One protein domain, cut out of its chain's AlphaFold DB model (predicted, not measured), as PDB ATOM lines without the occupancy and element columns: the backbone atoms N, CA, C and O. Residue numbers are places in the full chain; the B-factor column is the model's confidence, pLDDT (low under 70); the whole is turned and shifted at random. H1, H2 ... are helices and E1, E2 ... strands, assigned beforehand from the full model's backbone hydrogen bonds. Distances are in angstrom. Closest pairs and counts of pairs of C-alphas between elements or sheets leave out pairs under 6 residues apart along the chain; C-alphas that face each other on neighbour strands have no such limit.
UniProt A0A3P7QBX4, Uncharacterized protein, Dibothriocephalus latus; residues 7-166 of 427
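Overview. This is residues 7 to 166 of the 427 residues of an uncharacterized protein of Dibothriocephalus latus (UniProt A0A3P7QBX4). A strongly twisted sheet of five strands, E2-E1-E3-E11-E4, makes the core, and a smaller sheet, E6-E5-E10, lies partly face to face with it, the strands crossed, as a loose sandwich. Helix H2 packs across E4 and E11, a third sheet, E7-E8-E9, stands at the side of the core, and the short helices H1 and H3 lie at the end away from the E1-E2 hairpin. The 160 printed residues hold eleven named strands and three named helices, in the order E1 E2 E3 E4 E5 H1 E6 H2 E7 E8 E9 E10 E11 H3, and each sheet is antiparallel. The class is mixed, helices and strands, with under half of the residues in named elements. The whole is compact, with a radius of gyration of the C-alphas of 14.9 A and spans of 44 by 34 by 29 A.

Arrangement. E1, residues 7 to 12, and E2, residues 19 to 25, form a hairpin, with N 9 and O 22 at 2.9 A. E3, residues 34 to 38, is the antiparallel neighbour of E1, with N 10 and O 34 at 2.9 A. E11, residues 148 to 155, has E3 as one neighbour, with N 35 and O 151 at 2.8 A, and edge strand E4, residues 46 to 52, as the other, with N 50 and O 150 at 2.9 A. E5, residues 58 to 62, is the inner strand between E6, residues 72 to 76, with N 75 and O 59 at 2.7 A, and E10, residues 142 to 145, with N 60 and O 145 at 2.7 A. These two sheets form a sandwich, two sheets face to face, their strands at 58 degrees and the facing parts 9.6 A centre to centre. H2, residues 82 to 89, is on the five-stranded sheet at a height over the sheet of 8.4 A; it runs across the strands, at 87 degrees to E4 on the local plane, and the closest C-alphas of E4 and H2, Ser 51 and Gln 82, are 4.6 A apart. E7, residues 104 to 108, E8, residues 120 to 124, and E9, residues 127 to 131, form a meander, each strand the antiparallel neighbour of the one before, with N 121 and O 107 at 2.8 A and N 122 and O 129 at 2.8 A. H1, residues 64 to 67, and H3, residues 161 to 165, are close but not clearly touching, their closest C-alphas, Leu 66 and Leu 162, 6.9 A apart. In H3 the O i to N i+4 pair is within hydrogen-bond range, in H2 2 of 4 are, and H1 is too short for such a pair.

Along the chain. E1 begins at C-alpha 7, (235.450, 210.544, 168.850). E2 is 17.8 A long, and E11, 20.5 A long, bends by 52 degrees at residue 152. H3 ends at C-alpha 165, (252.531, 225.383, 176.804).

Size, cuts and confidence. The C-alphas of Asn 15 and Glu 69, the two farthest apart, are 45.5 A from each other. The printed part has no cut. The links H2 to E7 and E7 to E8 are long. The mean pLDDT of the printed part is 85.8, and residues 15 to 17 and 90 to 100 are under 70.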
ATOM      1  N   PHE A   7     234.539 211.561 169.364       90.44
ATOM      2  CA  PHE A   7     235.450 210.544 168.850       90.44
ATOM      3  C   PHE A   7     234.913 209.156 169.176       90.44
ATOM      4  O   PHE A   7     234.165 208.984 170.146       90.44
ATOM      5  N   GLU A   8     235.293 208.171 168.372       91.31
ATOM      6  CA  GLU A   8     234.986 206.774 168.646       91.31
ATOM      7  C   GLU A   8     236.000 206.224 169.647       91.31
ATOM      8  O   GLU A   8     237.211 206.245 169.428       91.31
ATOM      9  N   VAL A   9     235.492 205.789 170.798       91.31
ATOM     10  CA  VAL A   9     236.298 205.307 171.918       91.31
ATOM     11  C   VAL A   9     235.885 203.884 172.252       91.31
ATOM     12  O   VAL A   9     234.698 203.590 172.418       91.31
ATOM     13  N   TRP A  10     236.874 203.007 172.383       87.94
ATOM     14  CA  TRP A  10     236.675 201.614 172.760       87.94
ATOM     15  C   TRP A  10     236.456 201.502 174.271       87.94
ATOM     16  O   TRP A  10     237.387 201.675 175.063       87.94
ATOM     17  N   ARG A  11     235.216 201.232 174.699       85.94
ATOM     18  CA  ARG A  11     234.853 201.133 176.123       85.94
ATOM     19  C   ARG A  11     233.955 199.928 176.406       85.94
ATOM     20  O   ARG A  11     233.249 199.465 175.513       85.94
ATOM     21  N   PRO A  12     233.922 199.438 177.660       82.81
ATOM     22  CA  PRO A  12     232.970 198.408 178.049       82.81
ATOM     23  C   PRO A  12     231.522 198.893 177.863       82.81
ATOM     24  O   PRO A  12     231.178 200.063 178.110       82.81
ATOM     25  N   SER A  13     230.653 197.984 177.423       79.94
ATOM     26  CA  SER A  13     229.220 198.239 177.337       79.94
ATOM     27  C   SER A  13     228.606 198.413 178.726       79.94
ATOM     28  O   SER A  13     229.075 197.835 179.709       79.94
ATOM     29  N   SER A  14     227.541 199.215 178.823       74.50
ATOM     30  CA  SER A  14     226.852 199.499 180.093       74.50
ATOM     31  C   SER A  14     226.266 198.248 180.746       74.50
ATOM     32  O   SER A  14     226.065 198.235 181.956       74.50
ATOM     33  N   ASN A  15     226.018 197.203 179.954       68.50
ATOM     34  CA  ASN A  15     225.407 195.959 180.410       68.50
ATOM     35  C   ASN A  15     226.439 194.928 180.909       68.50
ATOM     36  O   ASN A  15     226.040 193.873 181.391       68.50
ATOM     37  N   GLY A  16     227.739 195.255 180.848       59.34
ATOM     38  CA  GLY A  16     228.840 194.406 181.305       59.34
ATOM     39  C   GLY A  16     229.105 193.203 180.389       59.34
ATOM     40  O   GLY A  16     228.189 192.519 179.953       59.34
ATOM     41  N   GLY A  17     230.379 192.926 180.100       68.38
ATOM     42  CA  GLY A  17     230.805 191.675 179.451       68.38
ATOM     43  C   GLY A  17     231.273 191.776 177.997       68.38
ATOM     44  O   GLY A  17     231.898 190.836 177.518       68.38
ATOM     45  N   PHE A  18     231.059 192.901 177.314       74.44
ATOM     46  CA  PHE A  18     231.603 193.150 175.974       74.44
ATOM     47  C   PHE A  18     232.079 194.596 175.836       74.44
ATOM     48  O   PHE A  18     231.621 195.489 176.552       74.44
ATOM     49  N   TYR A  19     233.031 194.809 174.934       79.31
ATOM     50  CA  TYR A  19     233.511 196.131 174.559       79.31
ATOM     51  C   TYR A  19     232.851 196.552 173.249       79.31
ATOM     52  O   TYR A  19     232.594 195.721 172.376       79.31
ATOM     53  N   GLU A  20     232.554 197.838 173.133       84.25
ATOM     54  CA  GLU A  20     231.928 198.409 171.947       84.25
ATOM     55  C   GLU A  20     232.501 199.796 171.650       84.25
ATOM     56  O   GLU A  20     232.965 200.514 172.547       84.25
ATOM     57  N   TRP A  21     232.441 200.179 170.376       87.00
ATOM     58  CA  TRP A  21     232.756 201.527 169.934       87.00
ATOM     59  C   TRP A  21     231.651 202.486 170.367       87.00
ATOM     60  O   TRP A  21     230.484 202.326 170.005       87.00
ATOM     61  N   LYS A  22     232.013 203.496 171.159       89.12
ATOM     62  CA  LYS A  22     231.088 204.546 171.599       89.12
ATOM     63  C   LYS A  22     231.557 205.893 171.096       89.12
ATOM     64  O   LYS A  22     232.717 206.248 171.273       89.12
ATOM     65  N   LYS A  23     230.627 206.688 170.566       90.62
ATOM     66  CA  LYS A  23     230.879 208.103 170.281       90.62
ATOM     67  C   LYS A  23     230.836 208.899 171.577       90.62
ATOM     68  O   LYS A  23     229.788 209.012 172.213       90.62
ATOM     69  N   ILE A  24     231.985 209.432 171.978       90.88
ATOM     70  CA  ILE A  24     232.172 210.152 173.238       90.88
ATOM     71  C   ILE A  24     232.774 211.518 172.936       90.88
ATOM     72  O   ILE A  24     233.649 211.654 172.088       90.88
ATOM     73  N   LYS A  25     232.300 212.550 173.635       91.88
ATOM     74  CA  LYS A  25     232.882 213.892 173.536       91.88
ATOM     75  C   LYS A  25     234.316 213.891 174.059       91.88
ATOM     76  O   LYS A  25     234.596 213.254 175.074       91.88
ATOM     77  N   SER A  26     235.187 214.672 173.434       90.44
ATOM     78  CA  SER A  26     236.601 214.776 173.806       90.44
ATOM     79  C   SER A  26     236.829 215.166 175.274       90.44
ATOM     80  O   SER A  26     237.779 214.691 175.885       90.44
ATOM     81  N   GLU A  27     235.925 215.944 175.883       90.62
ATOM     82  CA  GLU A  27     235.963 216.288 177.317       90.62
ATOM     83  C   GLU A  27     235.827 215.087 178.269       90.62
ATOM     84  O   GLU A  27     236.237 215.167 179.425       90.62
ATOM     85  N   ALA A  28     235.237 213.985 177.802       91.75
ATOM     86  CA  ALA A  28     234.976 212.795 178.602       91.75
ATOM     87  C   ALA A  28     235.992 211.666 178.353       91.75
ATOM     88  O   ALA A  28     235.824 210.585 178.928       91.75
ATOM     89  N   ILE A  29     237.014 211.896 177.519       92.94
ATOM     90  CA  ILE A  29     238.139 210.973 177.305       92.94
ATOM     91  C   ILE A  29     239.010 210.945 178.565       92.94
ATOM     92  O   ILE A  29     239.296 211.981 179.167       92.94
ATOM     93  N   LYS A  30     239.410 209.745 178.976       93.94
ATOM     94  CA  LYS A  30     240.229 209.473 180.157       93.94
ATOM     95  C   LYS A  30     241.520 208.774 179.745       93.94
ATOM     96  O   LYS A  30     241.590 208.137 178.698       93.94
ATOM     97  N   VAL A  31     242.533 208.870 180.601       94.81
ATOM     98  CA  VAL A  31     243.794 208.140 180.430       94.81
ATOM     99  C   VAL A  31     243.512 206.639 180.312       94.81
ATOM    100  O   VAL A  31     242.735 206.088 181.094       94.81
ATOM    101  N   GLY A  32     244.132 205.995 179.324       92.06
ATOM    102  CA  GLY A  32     243.953 204.577 179.008       92.06
ATOM    103  C   GLY A  32     242.801 204.265 178.049       92.06
ATOM    104  O   GLY A  32     242.680 203.119 177.619       92.06
ATOM    105  N   ASP A  33     241.978 205.246 177.673       92.62
ATOM    106  CA  ASP A  33     240.998 205.048 176.607       92.62
ATOM    107  C   ASP A  33     241.698 204.859 175.256       92.62
ATOM    108  O   ASP A  33     242.634 205.587 174.913       92.62
ATOM    109  N   ILE A  34     241.195 203.914 174.463       92.31
ATOM    110  CA  ILE A  34     241.618 203.718 173.079       92.31
ATOM    111  C   ILE A  34     240.688 204.537 172.186       92.31
ATOM    112  O   ILE A  34     239.471 204.343 172.202       92.31
ATOM    113  N   VAL A  35     241.275 205.449 171.421       93.44
ATOM    114  CA  VAL A  35     240.591 206.425 170.579       93.44
ATOM    115  C   VAL A  35     240.907 206.130 169.117       93.44
ATOM    116  O   VAL A  35     242.066 205.915 168.748       93.44
ATOM    117  N   LEU A  36     239.865 206.133 168.297       92.69
ATOM    118  CA  LEU A  36     239.957 206.061 166.849       92.69
ATOM    119  C   LEU A  36     239.917 207.479 166.269       92.69
ATOM    120  O   LEU A  36     239.079 208.293 166.671       92.69
ATOM    121  N   CYS A  37     240.837 207.785 165.357       92.56
ATOM    122  CA  CYS A  37     240.908 209.081 164.680       92.56
ATOM    123  C   CYS A  37     240.981 208.881 163.168       92.56
ATOM    124  O   CYS A  37     241.746 208.032 162.694       92.56
ATOM    125  N   HIS A  38     240.214 209.680 162.431       91.69
ATOM    126  CA  HIS A  38     240.166 209.661 160.975       91.69
ATOM    127  C   HIS A  38     241.078 210.731 160.371       91.69
ATOM    128  O   HIS A  38     241.520 211.664 161.041       91.69
ATOM    129  N   GLU A  39     241.376 210.591 159.086       90.31
ATOM    130  CA  GLU A  39     242.077 211.614 158.311       90.31
ATOM    131  C   GLU A  39     241.375 212.977 158.418       90.31
ATOM    132  O   GLU A  39     240.149 213.069 158.411       90.31
ATOM    133  N   GLU A  40     242.187 214.026 158.549       88.62
ATOM    134  CA  GLU A  40     241.816 215.414 158.843       88.62
ATOM    135  C   GLU A  40     241.258 215.679 160.257       88.62
ATOM    136  O   GLU A  40     240.979 216.834 160.597       88.62
ATOM    137  N   ASP A  41     241.185 214.671 161.137       90.12
ATOM    138  CA  ASP A  41     240.841 214.905 162.541       90.12
ATOM    139  C   ASP A  41     241.998 215.567 163.307       90.12
ATOM    140  O   ASP A  41     243.169 215.184 163.208       90.12
ATOM    141  N   SER A  42     241.648 216.541 164.151       91.62
ATOM    142  CA  SER A  42     242.561 217.094 165.154       91.62
ATOM    143  C   SER A  42     242.540 216.235 166.415       91.62
ATOM    144  O   SER A  42     241.471 215.993 166.985       91.62
ATOM    145  N   PHE A  43     243.709 215.801 166.887       93.56
ATOM    146  CA  PHE A  43     243.779 214.891 168.029       93.56
ATOM    147  C   PHE A  43     243.216 215.521 169.314       93.56
ATOM    148  O   PHE A  43     243.584 216.650 169.672       93.56
ATOM    149  N   PRO A  44     242.354 214.798 170.059       93.12
ATOM    150  CA  PRO A  44     241.677 215.347 171.234       93.12
ATOM    151  C   PRO A  44     242.597 215.504 172.451       93.12
ATOM    152  O   PRO A  44     242.372 216.376 173.296       93.12
ATOM    153  N   CYS A  45     243.612 214.651 172.556       94.25
ATOM    154  CA  CYS A  45     244.569 214.570 173.655       94.25
ATOM    155  C   CYS A  45     245.885 213.961 173.142       94.25
ATOM    156  O   CYS A  45     245.984 213.687 171.946       94.25
ATOM    157  N   ASP A  46     246.881 213.772 174.010       95.44
ATOM    158  CA  ASP A  46     248.150 213.185 173.577       95.44
ATOM    159  C   ASP A  46     248.009 211.656 173.534       95.44
ATOM    160  O   ASP A  46     247.791 211.003 174.565       95.44
ATOM    161  N   LEU A  47     248.095 211.096 172.326       95.75
ATOM    162  CA  LEU A  47     247.836 209.688 172.031       95.75
ATOM    163  C   LEU A  47     249.130 208.964 171.657       95.75
ATOM    164  O   LEU A  47     249.828 209.392 170.744       95.75
ATOM    165  N   VAL A  48     249.415 207.820 172.273       95.88
ATOM    166  CA  VAL A  48     250.433 206.899 171.738       95.88
ATOM    167  C   VAL A  48     249.811 206.089 170.608       95.88
ATOM    168  O   VAL A  48     248.751 205.488 170.787       95.88
ATOM    169  N   ILE A  49     250.457 206.077 169.443       95.06
ATOM    170  CA  ILE A  49     249.945 205.439 168.228       95.06
ATOM    171  C   ILE A  49     250.131 203.921 168.348       95.06
ATOM    172  O   ILE A  49     251.239 203.399 168.220       95.06
ATOM    173  N   LEU A  50     249.035 203.197 168.577       91.94
ATOM    174  CA  LEU A  50     249.041 201.738 168.688       91.94
ATOM    175  C   LEU A  50     249.015 201.071 167.322       91.94
ATOM    176  O   LEU A  50     249.697 200.066 167.109       91.94
ATOM    177  N   SER A  51     248.205 201.609 166.408       90.94
ATOM    178  CA  SER A  51     248.124 201.078 165.061       90.94
ATOM    179  C   SER A  51     247.721 202.116 164.024       90.94
ATOM    180  O   SER A  51     247.050 203.098 164.323       90.94
ATOM    181  N   SER A  52     248.157 201.885 162.792       90.81
ATOM    182  CA  SER A  52     247.869 202.711 161.624       90.81
ATOM    183  C   SER A  52     247.304 201.837 160.502       90.81
ATOM    184  O   SER A  52     247.723 200.686 160.327       90.81
ATOM    185  N   SER A  53     246.344 202.359 159.736       87.00
ATOM    186  CA  SER A  53     245.769 201.646 158.583       87.00
ATOM    187  C   SER A  53     246.806 201.343 157.489       87.00
ATOM    188  O   SER A  53     246.675 200.337 156.773       87.00
ATOM    189  N   ASP A  54     247.899 202.109 157.433       86.69
ATOM    190  CA  ASP A  54     249.040 201.832 156.568       86.69
ATOM    191  C   ASP A  54     249.701 200.475 156.896       86.69
ATOM    192  O   ASP A  54     249.702 199.974 158.025       86.69
ATOM    193  N   LYS A  55     250.262 199.817 155.878       80.06
ATOM    194  CA  LYS A  55     250.924 198.512 156.040       80.06
ATOM    195  C   LYS A  55     252.251 198.623 156.784       80.06
ATOM    196  O   LYS A  55     252.627 197.657 157.442       80.06
ATOM    197  N   ARG A  56     252.948 199.759 156.681       82.75
ATOM    198  CA  ARG A  56     254.250 199.977 157.330       82.75
ATOM    199  C   ARG A  56     254.122 200.580 158.727       82.75
ATOM    200  O   ARG A  56     255.124 200.684 159.422       82.75
ATOM    201  N   GLY A  57     252.906 200.933 159.147       84.88
ATOM    202  CA  GLY A  57     252.676 201.560 160.444       84.88
ATOM    203  C   GLY A  57     253.107 203.026 160.490       84.88
ATOM    204  O   GLY A  57     253.297 203.564 161.579       84.88
ATOM    205  N   THR A  58     253.291 203.656 159.328       90.75
ATOM    206  CA  THR A  58     253.652 205.067 159.213       90.75
ATOM    207  C   THR A  58     252.405 205.936 159.357       90.75
ATOM    208  O   THR A  58     251.319 205.561 158.907       90.75
ATOM    209  N   VAL A  59     252.554 207.086 160.008       92.62
ATOM    210  CA  VAL A  59     251.513 208.099 160.191       92.62
ATOM    211  C   VAL A  59     252.113 209.462 159.873       92.62
ATOM    212  O   VAL A  59     253.237 209.763 160.247       92.62
ATOM    213  N   HIS A  60     251.369 210.298 159.177       92.94
ATOM    214  CA  HIS A  60     251.752 211.631 158.762       92.94
ATOM    215  C   HIS A  60     250.836 212.639 159.446       92.94
ATOM    216  O   HIS A  60     249.619 212.613 159.247       92.94
ATOM    217  N   ILE A  61     251.422 213.520 160.251       93.38
ATOM    218  CA  ILE A  61     250.696 214.546 161.006       93.38
ATOM    219  C   ILE A  61     251.224 215.934 160.653       93.38
ATOM    220  O   ILE A  61     252.402 216.093 160.330       93.38
ATOM    221  N   THR A  62     250.373 216.948 160.751       89.69
ATOM    222  CA  THR A  62     250.789 218.357 160.691       89.69
ATOM    223  C   THR A  62     250.636 219.004 162.060       89.69
ATOM    224  O   THR A  62     249.622 218.795 162.730       89.69
ATOM    225  N   THR A  63     251.638 219.780 162.474       86.81
ATOM    226  CA  THR A  63     251.683 220.471 163.777       86.81
ATOM    227  C   THR A  63     251.502 221.983 163.654       86.81
ATOM    228  O   THR A  63     251.858 222.718 164.569       86.81
ATOM    229  N   ASP A  64     250.884 222.442 162.567       80.94
ATOM    230  CA  ASP A  64     250.583 223.852 162.285       80.94
ATOM    231  C   ASP A  64     249.963 224.594 163.480       80.94
ATOM    232  O   ASP A  64     250.348 225.722 163.780       80.94
ATOM    233  N   ASN A  65     249.072 223.935 164.222       78.50
ATOM    234  CA  ASN A  65     248.415 224.501 165.401       78.50
ATOM    235  C   ASN A  65     249.278 224.541 166.681       78.50
ATOM    236  O   ASN A  65     248.850 225.144 167.666       78.50
ATOM    237  N   LEU A  66     250.434 223.868 166.716       81.56
ATOM    238  CA  LEU A  66     251.311 223.799 167.894       81.56
ATOM    239  C   LEU A  66     252.538 224.703 167.768       81.56
ATOM    240  O   LEU A  66     252.815 225.476 168.683       81.56
ATOM    241  N   ASP A  67     253.281 224.571 166.670       79.19
ATOM    242  CA  ASP A  67     254.570 225.240 166.448       79.19
ATOM    243  C   ASP A  67     254.595 226.105 165.177       79.19
ATOM    244  O   ASP A  67     255.616 226.719 164.870       79.19
ATOM    245  N   GLY A  68     253.479 226.187 164.443       74.56
ATOM    246  CA  GLY A  68     253.397 226.936 163.189       74.56
ATOM    247  C   GLY A  68     254.148 226.275 162.030       74.56
ATOM    248  O   GLY A  68     254.280 226.876 160.960       74.56
ATOM    249  N   GLU A  69     254.644 225.044 162.203       77.62
ATOM    250  CA  GLU A  69     255.298 224.303 161.131       77.62
ATOM    251  C   GLU A  69     254.253 223.630 160.231       77.62
ATOM    252  O   GLU A  69     253.575 222.677 160.613       77.62
ATOM    253  N   SER A  70     254.165 224.081 158.976       73.00
ATOM    254  CA  SER A  70     253.332 223.446 157.940       73.00
ATOM    255  C   SER A  70     253.914 222.131 157.400       73.00
ATOM    256  O   SER A  70     253.359 221.553 156.464       73.00
ATOM    257  N   SER A  71     255.073 221.693 157.901       80.31
ATOM    258  CA  SER A  71     255.727 220.479 157.422       80.31
ATOM    259  C   SER A  71     254.972 219.245 157.915       80.31
ATOM    260  O   SER A  71     254.502 219.171 159.050       80.31
ATOM    261  N   VAL A  72     254.837 218.255 157.035       86.88
ATOM    262  CA  VAL A  72     254.265 216.964 157.411       86.88
ATOM    263  C   VAL A  72     255.334 216.175 158.161       86.88
ATOM    264  O   VAL A  72     256.382 215.845 157.599       86.88
ATOM    265  N   LYS A  73     255.068 215.861 159.429       89.88
ATOM    266  CA  LYS A  73     255.938 215.045 160.279       89.88
ATOM    267  C   LYS A  73     255.545 213.582 160.150       89.88
ATOM    268  O   LYS A  73     254.363 213.243 160.115       89.88
ATOM    269  N   THR A  74     256.551 212.723 160.044       92.31
ATOM    270  CA  THR A  74     256.364 211.275 159.943       92.31
ATOM    271  C   THR A  74     256.526 210.653 161.322       92.31
ATOM    272  O   THR A  74     257.541 210.851 161.978       92.31
ATOM    273  N   MET A  75     255.504 209.918 161.731       93.19
ATOM    274  CA  MET A  75     255.334 209.256 163.015       93.19
ATOM    275  C   MET A  75     255.160 207.756 162.772       93.19
ATOM    276  O   MET A  75     254.809 207.322 161.668       93.19
ATOM    277  N   HIS A  76     255.369 206.951 163.806       93.75
ATOM    278  CA  HIS A  76     255.357 205.499 163.715       93.75
ATOM    279  C   HIS A  76     254.486 204.878 164.804       93.75
ATOM    280  O   HIS A  76     254.618 205.179 165.989       93.75
ATOM    281  N   SER A  77     253.611 203.964 164.393       92.50
ATOM    282  CA  SER A  77     252.901 203.077 165.318       92.50
ATOM    283  C   SER A  77     253.861 202.125 166.031       92.50
ATOM    284  O   SER A  77     254.907 201.748 165.493       92.50
ATOM    285  N   VAL A  78     253.487 201.700 167.234       89.06
ATOM    286  CA  VAL A  78     254.258 200.712 167.992       89.06
ATOM    287  C   VAL A  78     254.236 199.365 167.260       89.06
ATOM    288  O   VAL A  78     253.187 198.760 167.038       89.06
ATOM    289  N   THR A  79     255.417 198.869 166.883       82.38
ATOM    290  CA  THR A  79     255.551 197.675 166.031       82.38
ATOM    291  C   THR A  79     254.915 196.430 166.651       82.38
ATOM    292  O   THR A  79     254.269 195.663 165.939       82.38
ATOM    293  N   SER A  80     255.040 196.250 167.972       79.19
ATOM    294  CA  SER A  80     254.489 195.090 168.688       79.19
ATOM    295  C   SER A  80     252.957 195.049 168.711       79.19
ATOM    296  O   SER A  80     252.384 193.970 168.818       79.19
ATOM    297  N   THR A  81     252.283 196.198 168.593       80.75
ATOM    298  CA  THR A  81     250.814 196.304 168.677       80.75
ATOM    299  C   THR A  81     250.144 196.387 167.302       80.75
ATOM    300  O   THR A  81     248.958 196.086 167.166       80.75
ATOM    301  N   GLN A  82     250.896 196.734 166.256       78.56
ATOM    302  CA  GLN A  82     250.371 197.016 164.917       78.56
ATOM    303  C   GLN A  82     249.513 195.884 164.321       78.56
ATOM    304  O   GLN A  82     248.519 196.167 163.662       78.56
ATOM    305  N   SER A  83     249.860 194.608 164.510       75.75
ATOM    306  CA  SER A  83     249.128 193.486 163.895       75.75
ATOM    307  C   SER A  83     247.780 193.199 164.565       75.75
ATOM    308  O   SER A  83     246.789 192.975 163.872       75.75
ATOM    309  N   GLU A  84     247.730 193.227 165.896       74.31
ATOM    310  CA  GLU A  84     246.536 192.889 166.679       74.31
ATOM    311  C   GLU A  84     245.505 194.021 166.646       74.31
ATOM    312  O   GLU A  84     244.321 193.802 166.386       74.31
ATOM    313  N   PHE A  85     245.969 195.260 166.797       75.38
ATOM    314  CA  PHE A  85     245.098 196.431 166.793       75.38
ATOM    315  C   PHE A  85     244.623 196.834 165.390       75.38
ATOM    316  O   PHE A  85     243.587 197.486 165.254       75.38
ATOM    317  N   LYS A  86     245.290 196.368 164.328       77.12
ATOM    318  CA  LYS A  86     244.772 196.492 162.959       77.12
ATOM    319  C   LYS A  86     243.484 195.709 162.737       77.12
ATOM    320  O   LYS A  86     242.622 196.158 161.983       77.12
ATOM    321  N   LEU A  87     243.321 194.583 163.427       71.50
ATOM    322  CA  LEU A  87     242.078 193.817 163.403       71.50
ATOM    323  C   LEU A  87     240.953 194.594 164.104       71.50
ATOM    324  O   LEU A  87     239.843 194.658 163.581       71.50
ATOM    325  N   LEU A  88     241.266 195.277 165.211       73.06
ATOM    326  CA  LEU A  88     240.319 196.150 165.915       73.06
ATOM    327  C   LEU A  88     239.858 197.331 165.042       73.06
ATOM    328  O   LEU A  88     238.667 197.624 164.999       73.06
ATOM    329  N   MET A  89     240.771 197.954 164.289       72.81
ATOM    330  CA  MET A  89     240.424 199.024 163.340       72.81
ATOM    331  C   MET A  89     239.488 198.552 162.217       72.81
ATOM    332  O   MET A  89     238.637 199.309 161.772       72.81
ATOM    333  N   SER A  90     239.597 197.298 161.767       67.62
ATOM    334  CA  SER A  90     238.722 196.766 160.706       67.62
ATOM    335  C   SER A  90     237.263 196.535 161.136       67.62
ATOM    336  O   SER A  90     236.414 196.235 160.298       67.62
ATOM    337  N   LEU A  91     236.963 196.685 162.431       68.12
ATOM    338  CA  LEU A  91     235.650 196.448 163.039       68.12
ATOM    339  C   LEU A  91     234.927 197.737 163.433       68.12
ATOM    340  O   LEU A  91     234.052 197.708 164.293       68.12
ATOM    341  N   GLU A  92     235.253 198.846 162.779       57.94
ATOM    342  CA  GLU A  92     234.661 200.181 162.958       57.94
ATOM    343  C   GLU A  92     233.111 200.185 163.016       57.94
ATOM    344  O   GLU A  92     232.514 201.059 163.628       57.94
ATOM    345  N   ASN A  93     232.439 199.151 162.481       53.25
ATOM    346  CA  ASN A  93     230.977 198.984 162.523       53.25
ATOM    347  C   ASN A  93     230.477 197.655 163.135       53.25
ATOM    348  O   ASN A  93     229.298 197.322 162.996       53.25
ATOM    349  N   GLY A  94     231.344 196.859 163.768       52.91
ATOM    350  CA  GLY A  94     231.020 195.511 164.250       52.91
ATOM    351  C   GLY A  94     231.095 195.365 165.771       52.91
ATOM    352  O   GLY A  94     232.105 195.693 166.391       52.91
ATOM    353  N   SER A  95     230.058 194.790 166.380       52.34
ATOM    354  CA  SER A  95     230.107 194.300 167.760       52.34
ATOM    355  C   SER A  95     231.132 193.167 167.869       52.34
ATOM    356  O   SER A  95     231.008 192.117 167.238       52.34
ATOM    357  N   SER A  96     232.186 193.383 168.656       53.75
ATOM    358  CA  SER A  96     233.274 192.415 168.802       53.75
ATOM    359  C   SER A  96     232.977 191.456 169.952       53.75
ATOM    360  O   SER A  96     233.505 191.602 171.051       53.75
ATOM    361  N   GLU A  97     232.153 190.441 169.708       51.69
ATOM    362  CA  GLU A  97     231.863 189.417 170.726       51.69
ATOM    363  C   GLU A  97     233.086 188.533 171.075       51.69
ATOM    364  O   GLU A  97     233.015 187.755 172.018       51.69
ATOM    365  N   ASN A  98     234.229 188.651 170.371       52.91
ATOM    366  CA  ASN A  98     235.373 187.735 170.534       52.91
ATOM    367  C   ASN A  98     236.789 188.350 170.482       52.91
ATOM    368  O   ASN A  98     237.763 187.601 170.388       52.91
ATOM    369  N   ILE A  99     236.964 189.674 170.580       62.34
ATOM    370  CA  ILE A  99     238.326 190.237 170.659       62.34
ATOM    371  C   ILE A  99     238.805 190.236 172.109       62.34
ATOM    372  O   ILE A  99     238.434 191.091 172.910       62.34
ATOM    373  N   LYS A 100     239.685 189.285 172.432       64.56
ATOM    374  CA  LYS A 100     240.502 189.324 173.648       64.56
ATOM    375  C   LYS A 100     241.800 190.067 173.352       64.56
ATOM    376  O   LYS A 100     242.768 189.446 172.928       64.56
ATOM    377  N   LEU A 101     241.794 191.379 173.578       71.25
ATOM    378  CA  LEU A 101     243.017 192.181 173.614       71.25
ATOM    379  C   LEU A 101     243.863 191.746 174.810       71.25
ATOM    380  O   LEU A 101     243.344 191.589 175.922       71.25
ATOM    381  N   ARG A 102     245.162 191.553 174.592       76.75
ATOM    382  CA  ARG A 102     246.093 191.265 175.690       76.75
ATOM    383  C   ARG A 102     246.359 192.525 176.524       76.75
ATOM    384  O   ARG A 102     246.293 193.636 175.994       76.75
ATOM    385  N   PRO A 103     246.663 192.384 177.826       82.19
ATOM    386  CA  PRO A 103     247.028 193.527 178.650       82.19
ATOM    387  C   PRO A 103     248.359 194.119 178.168       82.19
ATOM    388  O   PRO A 103     249.363 193.415 178.080       82.19
ATOM    389  N   ALA A 104     248.358 195.418 177.881       86.25
ATOM    390  CA  ALA A 104     249.547 196.204 177.570       86.25
ATOM    391  C   ALA A 104     249.758 197.238 178.678       86.25
ATOM    392  O   ALA A 104     248.791 197.859 179.128       86.25
ATOM    393  N   THR A 105     251.003 197.443 179.107       91.06
ATOM    394  CA  THR A 105     251.336 198.476 180.101       91.06
ATOM    395  C   THR A 105     252.207 199.536 179.451       91.06
ATOM    396  O   THR A 105     253.280 199.235 178.936       91.06
ATOM    397  N   ILE A 106     251.755 200.787 179.474       92.94
ATOM    398  CA  ILE A 106     252.524 201.925 178.968       92.94
ATOM    399  C   ILE A 106     253.012 202.729 180.165       92.94
ATOM    400  O   ILE A 106     252.213 203.203 180.970       92.94
ATOM    401  N   VAL A 107     254.328 202.876 180.271       93.62
ATOM    402  CA  VAL A 107     254.980 203.702 181.288       93.62
ATOM    403  C   VAL A 107     255.627 204.874 180.570       93.62
ATOM    404  O   VAL A 107     256.494 204.678 179.726       93.62
ATOM    405  N   CYS A 108     255.214 206.092 180.886       94.00
ATOM    406  CA  CYS A 108     255.754 207.315 180.299       94.00
ATOM    407  C   CYS A 108     256.318 208.232 181.388       94.00
ATOM    408  O   CYS A 108     256.002 208.082 182.572       94.00
ATOM    409  N   GLN A 109     257.154 209.184 180.979       94.06
ATOM    410  CA  GLN A 109     257.621 210.261 181.851       94.06
ATOM    411  C   GLN A 109     256.456 211.082 182.442       94.06
ATOM    412  O   GLN A 109     255.307 210.973 182.020       94.06
ATOM    413  N   SER A 110     256.737 211.929 183.432       93.19
ATOM    414  CA  SER A 110     255.750 212.921 183.878       93.19
ATOM    415  C   SER A 110     255.501 213.975 182.789       93.19
ATOM    416  O   SER A 110     256.408 214.243 181.998       93.19
ATOM    417  N   PRO A 111     254.314 214.605 182.743       91.62
ATOM    418  CA  PRO A 111     253.995 215.607 181.731       91.62
ATOM    419  C   PRO A 111     255.010 216.761 181.724       91.62
ATOM    420  O   PRO A 111     255.206 217.433 182.738       91.62
ATOM    421  N   THR A 112     255.654 217.001 180.579       92.06
ATOM    422  CA  THR A 112     256.612 218.098 180.377       92.06
ATOM    423  C   THR A 112     256.123 219.049 179.289       92.06
ATOM    424  O   THR A 112     255.466 218.647 178.331       92.06
ATOM    425  N   GLY A 113     256.464 220.334 179.424       87.88
ATOM    426  CA  GLY A 113     256.151 221.356 178.422       87.88
ATOM    427  C   GLY A 113     257.039 221.306 177.174       87.88
ATOM    428  O   GLY A 113     256.831 222.080 176.254       87.88
ATOM    429  N   ASP A 114     258.028 220.420 177.097       90.38
ATOM    430  CA  ASP A 114     258.844 220.299 175.891       90.38
ATOM    431  C   ASP A 114     258.097 219.485 174.822       90.38
ATOM    432  O   ASP A 114     257.815 218.293 175.000       90.38
ATOM    433  N   LEU A 115     257.755 220.129 173.701       89.06
ATOM    434  CA  LEU A 115     257.034 219.486 172.601       89.06
ATOM    435  C   LEU A 115     257.873 218.398 171.921       89.06
ATOM    436  O   LEU A 115     257.291 217.431 171.431       89.06
ATOM    437  N   HIS A 116     259.204 218.503 171.935       89.38
ATOM    438  CA  HIS A 116     260.082 217.653 171.126       89.38
ATOM    439  C   HIS A 116     260.630 216.423 171.862       89.38
ATOM    440  O   HIS A 116     261.125 215.507 171.209       89.38
ATOM    441  N   SER A 117     260.520 216.355 173.192       91.50
ATOM    442  CA  SER A 117     261.002 215.213 173.982       91.50
ATOM    443  C   SER A 117     259.861 214.375 174.541       91.50
ATOM    444  O   SER A 117     258.977 214.864 175.239       91.50
ATOM    445  N   PHE A 118     259.854 213.081 174.258       94.44
ATOM    446  CA  PHE A 118     258.946 212.141 174.903       94.44
ATOM    447  C   PHE A 118     259.690 210.842 175.153       94.44
ATOM    448  O   PHE A 118     260.209 210.248 174.210       94.44
ATOM    449  N   GLU A 119     259.724 210.425 176.413       94.81
ATOM    450  CA  GLU A 119     260.304 209.162 176.835       94.81
ATOM    451  C   GLU A 119     259.223 208.292 177.475       94.81
ATOM    452  O   GLU A 119     258.512 208.690 178.411       94.81
ATOM    453  N   GLY A 120     259.104 207.074 176.966       93.62
ATOM    454  CA  GLY A 120     258.266 206.049 177.556       93.62
ATOM    455  C   GLY A 120     258.695 204.655 177.139       93.62
ATOM    456  O   GLY A 120     259.637 204.461 176.373       93.62
ATOM    457  N   ARG A 121     257.981 203.659 177.645       94.06
ATOM    458  CA  ARG A 121     258.099 202.267 177.232       94.06
ATOM    459  C   ARG A 121     256.723 201.622 177.175       94.06
ATOM    460  O   ARG A 121     255.878 201.871 178.035       94.06
ATOM    461  N   CYS A 122     256.516 200.799 176.159       92.31
ATOM    462  CA  CYS A 122     255.355 199.937 176.019       92.31
ATOM    463  C   CYS A 122     255.789 198.503 176.327       92.31
ATOM    464  O   CYS A 122     256.658 197.958 175.645       92.31
ATOM    465  N   GLU A 123     255.204 197.912 177.360       91.00
ATOM    466  CA  GLU A 123     255.385 196.512 177.727       91.00
ATOM    467  C   GLU A 123     254.221 195.702 177.146       91.00
ATOM    468  O   GLU A 123     253.067 195.853 177.569       91.00
ATOM    469  N   TYR A 124     254.531 194.862 176.156       84.31
ATOM    470  CA  TYR A 124     253.575 194.005 175.461       84.31
ATOM    471  C   TYR A 124     254.139 192.590 175.298       84.31
ATOM    472  O   TYR A 124     255.160 192.414 174.635       84.31
ATOM    473  N   ASP A 125     253.469 191.590 175.882       71.62
ATOM    474  CA  ASP A 125     253.784 190.158 175.711       71.62
ATOM    475  C   ASP A 125     255.281 189.836 175.933       71.62
ATOM    476  O   ASP A 125     255.946 189.266 175.077       71.62
ATOM    477  N   GLU A 126     255.830 190.297 177.066       73.12
ATOM    478  CA  GLU A 126     257.248 190.179 177.482       73.12
ATOM    479  C   GLU A 126     258.267 191.007 176.675       73.12
ATOM    480  O   GLU A 126     259.428 191.125 177.075       73.12
ATOM    481  N   SER A 127     257.844 191.665 175.593       80.75
ATOM    482  CA  SER A 127     258.667 192.633 174.865       80.75
ATOM    483  C   SER A 127     258.482 194.047 175.428       80.75
ATOM    484  O   SER A 127     257.362 194.534 175.586       80.75
ATOM    485  N   SER A 128     259.592 194.721 175.735       87.19
ATOM    486  CA  SER A 128     259.604 196.139 176.107       87.19
ATOM    487  C   SER A 128     260.111 196.956 174.928       87.19
ATOM    488  O   SER A 128     261.280 196.845 174.555       87.19
ATOM    489  N   VAL A 129     259.250 197.799 174.365       91.19
ATOM    490  CA  VAL A 129     259.594 198.715 173.271       91.19
ATOM    491  C   VAL A 129     259.711 200.126 173.827       91.19
ATOM    492  O   VAL A 129     258.800 200.605 174.498       91.19
ATOM    493  N   ALA A 130     260.832 200.796 173.561       93.31
ATOM    494  CA  ALA A 130     260.995 202.205 173.903       93.31
ATOM    495  C   ALA A 130     260.076 203.065 173.023       93.31
ATOM    496  O   ALA A 130     259.993 202.852 171.815       93.31
ATOM    497  N   LEU A 131     259.389 204.022 173.638       93.94
ATOM    498  CA  LEU A 131     258.549 205.001 172.965       93.94
ATOM    499  C   LEU A 131     259.287 206.335 172.919       93.94
ATOM    500  O   LEU A 131     259.710 206.843 173.961       93.94
ATOM    501  N   GLY A 132     259.406 206.890 171.718       93.81
ATOM    502  CA  GLY A 132     259.965 208.214 171.473       93.81
ATOM    503  C   GLY A 132     258.906 209.223 171.033       93.81
ATOM    504  O   GLY A 132     257.718 208.910 170.916       93.81
ATOM    505  N   ILE A 133     259.354 210.441 170.716       93.38
ATOM    506  CA  ILE A 133     258.489 211.491 170.157       93.38
ATOM    507  C   ILE A 133     257.796 211.047 168.865       93.38
ATOM    508  O   ILE A 133     256.654 211.413 168.629       93.38
ATOM    509  N   GLU A 134     258.433 210.188 168.074       94.00
ATOM    510  CA  GLU A 134     257.879 209.627 166.840       94.00
ATOM    511  C   GLU A 134     256.668 208.705 167.054       94.00
ATOM    512  O   GLU A 134     255.956 208.419 166.097       94.00
ATOM    513  N   ASN A 135     256.390 208.256 168.284       94.44
ATOM    514  CA  ASN A 135     255.276 207.348 168.582       94.44
ATOM    515  C   ASN A 135     254.061 208.038 169.220       94.44
ATOM    516  O   ASN A 135     253.070 207.362 169.508       94.44
ATOM    517  N   ILE A 136     254.119 209.352 169.461       94.62
ATOM    518  CA  ILE A 136     253.049 210.110 170.120       94.62
ATOM    519  C   ILE A 136     252.443 211.162 169.187       94.62
ATOM    520  O   ILE A 136     253.134 212.005 168.628       94.62
ATOM    521  N   ALA A 137     251.123 211.140 169.044       94.81
ATOM    522  CA  ALA A 137     250.347 212.179 168.389       94.81
ATOM    523  C   ALA A 137     249.898 213.209 169.435       94.81
ATOM    524  O   ALA A 137     249.181 212.876 170.379       94.81
ATOM    525  N   LEU A 138     250.349 214.456 169.290       94.44
ATOM    526  CA  LEU A 138     250.060 215.528 170.242       94.44
ATOM    527  C   LEU A 138     248.669 216.125 170.015       94.44
ATOM    528  O   LEU A 138     248.214 216.268 168.877       94.44
ATOM    529  N   ARG A 139     248.028 216.566 171.098       92.12
ATOM    530  CA  ARG A 139     246.775 217.323 171.039       92.12
ATOM    531  C   ARG A 139     246.917 218.541 170.126       92.12
ATOM    532  O   ARG A 139     247.843 219.331 170.290       92.12
ATOM    533  N   GLY A 140     245.961 218.734 169.219       88.56
ATOM    534  CA  GLY A 140     245.949 219.855 168.272       88.56
ATOM    535  C   GLY A 140     246.673 219.585 166.952       88.56
ATOM    536  O   GLY A 140     246.407 220.296 165.981       88.56
ATOM    537  N   ALA A 141     247.509 218.542 166.873       91.69
ATOM    538  CA  ALA A 141     248.046 218.092 165.596       91.69
ATOM    539  C   ALA A 141     246.916 217.475 164.763       91.69
ATOM    540  O   ALA A 141     245.947 216.940 165.313       91.69
ATOM    541  N   VAL A 142     247.025 217.591 163.443       91.19
ATOM    542  CA  VAL A 142     246.013 217.107 162.496       91.19
ATOM    543  C   VAL A 142     246.557 215.886 161.771       91.19
ATOM    544  O   VAL A 142     247.685 215.913 161.266       91.19
ATOM    545  N   LEU A 143     245.767 214.815 161.730       92.31
ATOM    546  CA  LEU A 143     246.097 213.625 160.956       92.31
ATOM    547  C   LEU A 143     245.961 213.930 159.462       92.31
ATOM    548  O   LEU A 143     244.906 214.367 159.022       92.31
ATOM    549  N   ARG A 144     247.010 213.683 158.676       89.44
ATOM    550  CA  ARG A 144     246.955 213.799 157.209       89.44
ATOM    551  C   ARG A 144     246.834 212.445 156.549       89.44
ATOM    552  O   ARG A 144     245.969 212.237 155.724       89.44
ATOM    553  N   GLN A 145     247.712 211.516 156.900       86.69
ATOM    554  CA  GLN A 145     247.678 210.162 156.358       86.69
ATOM    555  C   GLN A 145     248.110 209.173 157.440       86.69
ATOM    556  O   GLN A 145     248.928 209.519 158.287       86.69
ATOM    557  N   PRO A 146     247.648 207.922 157.411       87.50
ATOM    558  CA  PRO A 146     246.612 207.388 156.528       87.50
ATOM    559  C   PRO A 146     245.197 207.706 157.046       87.50
ATOM    560  O   PRO A 146     245.044 208.380 158.059       87.50
ATOM    561  N   ASN A 147     244.173 207.180 156.369       87.50
ATOM    562  CA  ASN A 147     242.751 207.457 156.616       87.50
ATOM    563  C   ASN A 147     242.285 207.225 158.063       87.50
ATOM    564  O   ASN A 147     241.274 207.781 158.477       87.50
ATOM    565  N   LEU A 148     242.967 206.337 158.787       89.69
ATOM    566  CA  LEU A 148     242.564 205.879 160.109       89.69
ATOM    567  C   LEU A 148     243.783 205.510 160.945       89.69
ATOM    568  O   LEU A 148     244.663 204.770 160.469       89.69
ATOM    569  N   ILE A 149     243.788 205.965 162.195       92.94
ATOM    570  CA  ILE A 149     244.733 205.519 163.214       92.94
ATOM    571  C   ILE A 149     244.015 205.160 164.510       92.94
ATOM    572  O   ILE A 149     242.959 205.701 164.844       92.94
ATOM    573  N   LEU A 150     244.662 204.288 165.271       92.94
ATOM    574  CA  LEU A 150     244.263 203.903 166.606       92.94
ATOM    575  C   LEU A 150     245.323 204.351 167.608       92.94
ATOM    576  O   LEU A 150     246.490 203.959 167.506       92.94
ATOM    577  N   GLY A 151     244.910 205.135 168.599       93.94
ATOM    578  CA  GLY A 151     245.788 205.619 169.655       93.94
ATOM    579  C   GLY A 151     245.239 205.347 171.047       93.94
ATOM    580  O   GLY A 151     244.041 205.158 171.226       93.94
ATOM    581  N   VAL A 152     246.114 205.342 172.047       94.62
ATOM    582  CA  VAL A 152     245.727 205.279 173.463       94.62
ATOM    583  C   VAL A 152     246.064 206.586 174.160       94.62
ATOM    584  O   VAL A 152     247.163 207.116 173.999       94.62
ATOM    585  N   ALA A 153     245.111 207.108 174.930       95.94
ATOM    586  CA  ALA A 153     245.260 208.361 175.655       95.94
ATOM    587  C   ALA A 153     246.258 208.222 176.808       95.94
ATOM    588  O   ALA A 153     246.009 207.483 177.763       95.94
ATOM    589  N   VAL A 154     247.366 208.962 176.728       95.62
ATOM    590  CA  VAL A 154     248.410 208.982 177.765       95.62
ATOM    591  C   VAL A 154     248.307 210.244 178.612       95.62
ATOM    592  O   VAL A 154     248.208 210.148 179.834       95.62
ATOM    593  N   TYR A 155     248.240 211.419 177.981       95.44
ATOM    594  CA  TYR A 155     247.990 212.679 178.685       95.44
ATOM    595  C   TYR A 155     246.651 213.268 178.265       95.44
ATOM    596  O   TYR A 155     246.339 213.350 177.079       95.44
ATOM    597  N   THR A 156     245.860 213.713 179.242       94.25
ATOM    598  CA  THR A 156     244.522 214.283 179.018       94.25
ATOM    599  C   THR A 156     244.371 215.631 179.721       94.25
ATOM    600  O   THR A 156     244.985 215.877 180.756       94.25
ATOM    601  N   GLY A 157     243.551 216.528 179.169       90.50
ATOM    602  CA  GLY A 157     243.242 217.816 179.798       90.50
ATOM    603  C   GLY A 157     244.464 218.728 179.977       90.50
ATOM    604  O   GLY A 157     245.127 219.086 178.998       90.50
ATOM    605  N   TYR A 158     244.724 219.141 181.222       90.25
ATOM    606  CA  TYR A 158     245.824 220.046 181.588       90.25
ATOM    607  C   TYR A 158     247.209 219.407 181.464       90.25
ATOM    608  O   TYR A 158     248.175 220.136 181.270       90.25
ATOM    609  N   ASP A 159     247.284 218.075 181.486       93.50
ATOM    610  CA  ASP A 159     248.545 217.338 181.383       93.50
ATOM    611  C   ASP A 159     249.031 217.202 179.933       93.50
ATOM    612  O   ASP A 159     250.163 216.799 179.694       93.50
ATOM    613  N   THR A 160     248.196 217.537 178.942       93.12
ATOM    614  CA  THR A 160     248.633 217.517 177.536       93.12
ATOM    615  C   THR A 160     249.726 218.546 177.293       93.12
ATOM    616  O   THR A 160     249.657 219.668 177.806       93.12
ATOM    617  N   LYS A 161     250.705 218.211 176.452       91.50
ATOM    618  CA  LYS A 161     251.834 219.105 176.157       91.50
ATOM    619  C   LYS A 161     251.386 220.464 175.629       91.50
ATOM    620  O   LYS A 161     251.943 221.492 176.013       91.50
ATOM    621  N   LEU A 162     250.342 220.489 174.801       89.81
ATOM    622  CA  LEU A 162     249.745 221.733 174.317       89.81
ATOM    623  C   LEU A 162     249.187 222.580 175.473       89.81
ATOM    624  O   LEU A 162     249.420 223.785 175.520       89.81
ATOM    625  N   SER A 163     248.481 221.962 176.427       89.56
ATOM    626  CA  SER A 163     247.945 222.672 177.598       89.56
ATOM    627  C   SER A 163     249.051 223.219 178.497       89.56
ATOM    628  O   SER A 163     248.924 224.342 178.981       89.56
ATOM    629  N   LEU A 164     250.143 222.474 178.686       90.31
ATOM    630  CA  LEU A 164     251.291 222.920 179.485       90.31
ATOM    631  C   LEU A 164     252.015 224.121 178.861       90.31
ATOM    632  O   LEU A 164     252.533 224.970 179.583       90.31
ATOM    633  N   ASN A 165     252.013 224.219 177.528       86.81
ATOM    634  CA  ASN A 165     252.531 225.383 176.804       86.81
ATOM    635  C   ASN A 165     251.516 226.523 176.681       86.81
ATOM    636  O   ASN A 165     251.888 227.672 176.428       86.81
ATOM    637  N   SER A 166     250.231 226.241 176.896       81.38
ATOM    638  CA  SER A 166     249.204 227.272 176.907       81.38
ATOM    639  C   SER A 166     249.324 228.114 178.179       81.38
ATOM    640  O   SER A 166     249.196 227.635 179.306       81.38
TER     641      SER A 166